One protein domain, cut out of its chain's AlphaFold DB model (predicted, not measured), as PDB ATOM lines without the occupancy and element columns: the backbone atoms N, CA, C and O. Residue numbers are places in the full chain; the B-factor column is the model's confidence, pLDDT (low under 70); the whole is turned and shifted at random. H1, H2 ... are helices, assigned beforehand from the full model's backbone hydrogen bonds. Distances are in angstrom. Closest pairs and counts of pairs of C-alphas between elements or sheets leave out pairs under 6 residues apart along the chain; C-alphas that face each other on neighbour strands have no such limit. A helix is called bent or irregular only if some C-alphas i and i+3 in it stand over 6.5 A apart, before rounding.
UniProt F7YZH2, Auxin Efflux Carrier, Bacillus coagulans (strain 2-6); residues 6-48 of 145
ATOM      1  N   PRO A   6     216.862 209.516 276.171       82.75
ATOM      2  CA  PRO A   6     216.577 210.306 274.970       82.75
ATOM      3  C   PRO A   6     215.150 210.135 274.438       82.75
ATOM      4  O   PRO A   6     214.530 211.108 274.013       82.75
ATOM      5  N   MET A   7     214.621 208.909 274.459       83.50
ATOM      6  CA  MET A   7     213.278 208.613 273.954       83.50
ATOM      7  C   MET A   7     212.207 209.244 274.845       83.50
ATOM      8  O   MET A   7     211.281 209.874 274.336       83.50
ATOM      9  N   ASP A   8     212.371 209.125 276.161       88.75
ATOM     10  CA  ASP A   8     211.454 209.713 277.134       88.75
ATOM     11  C   ASP A   8     211.465 211.247 277.035       88.75
ATOM     12  O   ASP A   8     210.411 211.879 277.012       88.75
ATOM     13  N   THR A   9     212.648 211.847 276.856       87.69
ATOM     14  CA  THR A   9     212.794 213.297 276.652       87.69
ATOM     15  C   THR A   9     212.075 213.768 275.384       87.69
ATOM     16  O   THR A   9     211.353 214.763 275.425       87.69
ATOM     17  N   TYR A  10     212.213 213.046 274.266       87.31
ATOM     18  CA  TYR A  10     211.497 213.361 273.023       87.31
ATOM     19  C   TYR A  10     209.980 213.300 273.197       87.31
ATOM     20  O   TYR A  10     209.265 214.163 272.689       87.31
ATOM     21  N   LEU A  11     209.489 212.294 273.921       89.12
ATOM     22  CA  LEU A  11     208.061 212.099 274.149       89.12
ATOM     23  C   LEU A  11     207.484 213.208 275.041       89.12
ATOM     24  O   LEU A  11     206.426 213.749 274.731       89.12
ATOM     25  N   ILE A  12     208.214 213.620 276.082       89.56
ATOM     26  CA  ILE A  12     207.857 214.778 276.916       89.56
ATOM     27  C   ILE A  12     207.838 216.064 276.078       89.56
ATOM     28  O   ILE A  12     206.868 216.818 276.136       89.56
ATOM     29  N   MET A  13     208.868 216.302 275.261       88.75
ATOM     30  CA  MET A  13     208.952 217.486 274.395       88.75
ATOM     31  C   MET A  13     207.819 217.536 273.365       88.75
ATOM     32  O   MET A  13     207.273 218.608 273.111       88.75
ATOM     33  N   LEU A  14     207.417 216.388 272.811       89.88
ATOM     34  CA  LEU A  14     206.267 216.286 271.914       89.88
ATOM     35  C   LEU A  14     204.974 216.717 272.621       89.88
ATOM     36  O   LEU A  14     204.222 217.522 272.077       89.88
ATOM     37  N   VAL A  15     204.733 216.223 273.840       92.69
ATOM     38  CA  VAL A  15     203.550 216.590 274.637       92.69
ATOM     39  C   VAL A  15     203.555 218.081 274.979       92.69
ATOM     40  O   VAL A  15     202.544 218.752 274.786       92.69
ATOM     41  N   LEU A  16     204.690 218.629 275.424       89.00
ATOM     42  CA  LEU A  16     204.827 220.062 275.708       89.00
ATOM     43  C   LEU A  16     204.571 220.918 274.461       89.00
ATOM     44  O   LEU A  16     203.875 221.929 274.547       89.00
ATOM     45  N   SER A  17     205.071 220.486 273.300       88.69
ATOM     46  CA  SER A  17     204.853 221.177 272.028       88.69
ATOM     47  C   SER A  17     203.390 221.139 271.583       88.69
ATOM     48  O   SER A  17     202.909 222.143 271.068       88.69
ATOM     49  N   LEU A  18     202.680 220.024 271.787       91.56
ATOM     50  CA  LEU A  18     201.244 219.912 271.494       91.56
ATOM     51  C   LEU A  18     200.394 220.818 272.395       91.56
ATOM     52  O   LEU A  18     199.359 221.318 271.965       91.56
ATOM     53  N   LEU A  19     200.840 221.043 273.632       92.38
ATOM     54  CA  LEU A  19     200.191 221.936 274.594       92.38
ATOM     55  C   LEU A  19     200.664 223.398 274.477       92.38
ATOM     56  O   LEU A  19     200.213 224.239 275.250       92.38
ATOM     57  N   HIS A  20     201.568 223.705 273.537       86.06
ATOM     58  CA  HIS A  20     202.206 225.019 273.366       86.06
ATOM     59  C   HIS A  20     202.882 225.572 274.637       86.06
ATOM     60  O   HIS A  20     203.006 226.785 274.814       86.06
ATOM     61  N   ILE A  21     203.356 224.691 275.520       85.75
ATOM     62  CA  ILE A  21     204.046 225.078 276.753       85.75
ATOM     63  C   ILE A  21     205.524 225.294 276.433       85.75
ATOM     64  O   ILE A  21     206.237 224.363 276.056       85.75
ATOM     65  N   THR A  22     205.999 226.526 276.605       81.19
ATOM     66  CA  THR A  22     207.416 226.861 276.447       81.19
ATOM     67  C   THR A  22     208.176 226.606 277.747       81.19
ATOM     68  O   THR A  22     207.706 226.920 278.841       81.19
ATOM     69  N   LEU A  23     209.369 226.014 277.639       79.38
ATOM     70  CA  LEU A  23     210.242 225.845 278.799       79.38
ATOM     71  C   LEU A  23     210.868 227.192 279.215       79.38
ATOM     72  O   LEU A  23     211.136 228.032 278.350       79.38
ATOM     73  N   PRO A  24     211.162 227.387 280.517       84.69
ATOM     74  CA  PRO A  24     211.806 228.598 281.019       84.69
ATOM     75  C   PRO A  24     213.138 228.885 280.318       84.69
ATOM     76  O   PRO A  24     213.924 227.971 280.056       84.69
ATOM     77  N   THR A  25     213.438 230.168 280.099       79.31
ATOM     78  CA  THR A  25     214.597 230.644 279.323       79.31
ATOM     79  C   THR A  25     215.944 230.132 279.843       79.31
ATOM     80  O   THR A  25     216.868 229.927 279.065       79.31
ATOM     81  N   GLY A  26     216.065 229.884 281.151       83.69
ATOM     82  CA  GLY A  26     217.289 229.333 281.742       83.69
ATOM     83  C   GLY A  26     217.595 227.902 281.288       83.69
ATOM     84  O   GLY A  26     218.752 227.569 281.042       83.69
ATOM     85  N   VAL A  27     216.562 227.069 281.117       83.12
ATOM     86  CA  VAL A  27     216.726 225.685 280.648       83.12
ATOM     87  C   VAL A  27     217.057 225.687 279.162       83.12
ATOM     88  O   VAL A  27     218.034 225.062 278.760       83.12
ATOM     89  N   THR A  28     216.304 226.442 278.358       82.88
ATOM     90  CA  THR A  28     216.495 226.491 276.901       82.88
ATOM     91  C   THR A  28     217.836 227.103 276.501       82.88
ATOM     92  O   THR A  28     218.451 226.621 275.551       82.88
ATOM     93  N   ALA A  29     218.338 228.100 277.238       84.62
ATOM     94  CA  ALA A  29     219.660 228.679 277.002       84.62
ATOM     95  C   ALA A  29     220.783 227.662 277.253       84.62
ATOM     96  O   ALA A  29     221.665 227.492 276.412       84.62
ATOM     97  N   PHE A  30     220.725 226.932 278.372       86.81
ATOM     98  CA  PHE A  30     221.717 225.906 278.692       86.81
ATOM     99  C   PHE A  30     221.667 224.737 277.698       86.81
ATOM    100  O   PHE A  30     222.685 224.372 277.106       86.81
ATOM    101  N   THR A  31     220.476 224.181 277.450       84.44
ATOM    102  CA  THR A  31     220.307 223.081 276.490       84.44
ATOM    103  C   THR A  31     220.611 223.512 275.060       84.44
ATOM    104  O   THR A  31     221.020 222.679 274.261       84.44
ATOM    105  N   GLY A  32     220.444 224.794 274.724       84.81
ATOM    106  CA  GLY A  32     220.780 225.350 273.415       84.81
ATOM    107  C   GLY A  32     222.280 225.308 273.125       84.81
ATOM    108  O   GLY A  32     222.672 224.905 272.033       84.81
ATOM    109  N   ILE A  33     223.124 225.639 274.108       86.88
ATOM    110  CA  ILE A  33     224.590 225.546 273.977       86.88
ATOM    111  C   ILE A  33     225.011 224.088 273.758       86.88
ATOM    112  O   ILE A  33     225.744 223.779 272.818       86.88
ATOM    113  N   VAL A  34     224.497 223.173 274.586       85.69
ATOM    114  CA  VAL A  34     224.770 221.729 274.456       85.69
ATOM    115  C   VAL A  34     224.233 221.185 273.125       85.69
ATOM    116  O   VAL A  34     224.896 220.392 272.458       85.69
ATOM    117  N   GLY A  35     223.059 221.651 272.694       82.12
ATOM    118  CA  GLY A  35     222.429 221.276 271.431       82.12
ATOM    119  C   GLY A  35     223.239 221.701 270.206       82.12
ATOM    120  O   GLY A  35     223.368 220.919 269.267       82.12
ATOM    121  N   GLN A  36     223.856 222.885 270.225       83.88
ATOM    122  CA  GLN A  36     224.763 223.319 269.154       83.88
ATOM    123  C   GLN A  36     226.026 222.445 269.081       83.88
ATOM    124  O   GLN A  36     226.477 222.103 267.987       83.88
ATOM    125  N   ALA A  37     226.559 222.005 270.226       84.69
ATOM    126  CA  ALA A  37     227.703 221.091 270.273       84.69
ATOM    127  C   ALA A  37     227.372 219.669 269.773       84.69
ATOM    128  O   ALA A  37     228.262 218.960 269.297       84.69
ATOM    129  N   ASN A  38     226.102 219.249 269.829       83.56
ATOM    130  CA  ASN A  38     225.672 217.916 269.397       83.56
ATOM    131  C   ASN A  38     225.985 217.643 267.920       83.56
ATOM    132  O   ASN A  38     226.388 216.535 267.582       83.56
ATOM    133  N   GLY A  39     225.853 218.645 267.043       79.38
ATOM    134  CA  GLY A  39     226.194 218.488 265.625       79.38
ATOM    135  C   GLY A  39     227.659 218.086 265.423       79.38
ATOM    136  O   GLY A  39     227.952 217.143 264.691       79.38
ATOM    137  N   PHE A  40     228.576 218.744 266.139       78.00
ATOM    138  CA  PHE A  40     230.002 218.415 266.115       78.00
ATOM    139  C   PHE A  40     230.281 217.022 266.690       78.00
ATOM    140  O   PHE A  40     230.955 216.218 266.048       78.00
ATOM    141  N   LEU A  41     229.729 216.708 267.868       81.75
ATOM    142  CA  LEU A  41     229.916 215.405 268.516       81.75
ATOM    143  C   LEU A  41     229.366 214.251 267.667       81.75
ATOM    144  O   LEU A  41     230.013 213.211 267.557       81.75
ATOM    145  N   ALA A  42     228.211 214.438 267.025       73.31
ATOM    146  CA  ALA A  42     227.622 213.453 266.125       73.31
ATOM    147  C   ALA A  42     228.509 213.211 264.896       73.31
ATOM    148  O   ALA A  42     228.768 212.060 264.544       73.31
ATOM    149  N   MET A  43     229.031 214.274 264.276       74.19
ATOM    150  CA  MET A  43     229.971 214.146 263.156       74.19
ATOM    151  C   MET A  43     231.288 213.476 263.573       74.19
ATOM    152  O   MET A  43     231.799 212.626 262.846       74.19
ATOM    153  N   LEU A  44     231.809 213.788 264.763       77.44
ATOM    154  CA  LEU A  44     232.990 213.129 265.322       77.44
ATOM    155  C   LEU A  44     232.744 211.631 265.555       77.44
ATOM    156  O   LEU A  44     233.577 210.806 265.189       77.44
ATOM    157  N   MET A  45     231.591 211.266 266.123       73.06
ATOM    158  CA  MET A  45     231.211 209.872 266.370       73.06
ATOM    159  C   MET A  45     231.067 209.077 265.067       73.06
ATOM    160  O   MET A  45     231.506 207.929 265.011       73.06
ATOM    161  N   ILE A  46     230.515 209.690 264.013       68.88
ATOM    162  CA  ILE A  46     230.506 209.108 262.661       68.88
ATOM    163  C   ILE A  46     231.941 208.828 262.198       68.88
ATOM    164  O   ILE A  46     232.204 207.737 261.704       68.88
ATOM    165  N   GLY A  47     232.862 209.777 262.390       67.69
ATOM    166  CA  GLY A  47     234.273 209.618 262.027       67.69
ATOM    167  C   GLY A  47     234.986 208.501 262.795       67.69
ATOM    168  O   GLY A  47     235.734 207.736 262.196       67.69
ATOM    169  N   ILE A  48     234.730 208.359 264.099       72.62
ATOM    170  CA  ILE A  48     235.311 207.289 264.935       72.62
ATOM    171  C   ILE A  48     234.722 205.918 264.572       72.62
ATOM    172  O   ILE A  48     235.449 204.930 264.514       72.62
TER     173      ILE A  48
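What this domain is: This is residues 6 to 48 of the 145 residues of the protein "Auxin Efflux Carrier" of Bacillus coagulans (strain 2-6) (UniProt F7YZH2). Two helices of unequal length make an open hook: H1 is the shorter arm, residues 19 to 24 make the turn, and the longer arm H2 folds back from it, with an empty gap between the two helices. The 43 printed residues have two named helices, H1 then H2, and no named strand; the class is all helix. The whole is loose, with a radius of gyration of the C-alphas of 13.1 A, and its outline is flat, spanning 39 by 22 by 12 A.

How they stand to each other: Start with H1, residues 6 to 18, and go on through a short link of six residues to H2, residues 25 to 48. Compare the C-alphas of the two helices and you will find H1 and H2 apart, with no C-alpha of one within 8 A of the other. Residues 6 to 12, 14 to 20 and 24 to 48 stand free. Near residue 40 you meet a kink of 31 degrees in H2. H2 is neither bent nor irregular, but only just: C-alphas 36 and 39 are 6.2 A apart. In H1 every O i to N i+4 pair is within hydrogen-bond range; in H2, 18 of 20 are.

Where its parts are: Find C-alpha 6 at (216.577, 210.306, 274.970); from there H1 runs 18.4 A to C-alpha 18 at (201.244, 219.912, 271.494). Then find C-alpha 25 at (214.597, 230.644, 279.323), where H2 begins; it runs 34.4 A to C-alpha 48 at (235.311, 207.289, 264.935).

The domain as a whole: The two C-alphas farthest apart are those of Leu 19 and Ile 48, at 39.3 A, while the C-alphas of Pro 6 and Ile 48 are 21.5 A apart. The printed part has no cut, and its one link is short. In the B-factor column the mean pLDDT of the printed part is 83.3; look at residues 46 to 47 for the values under 70.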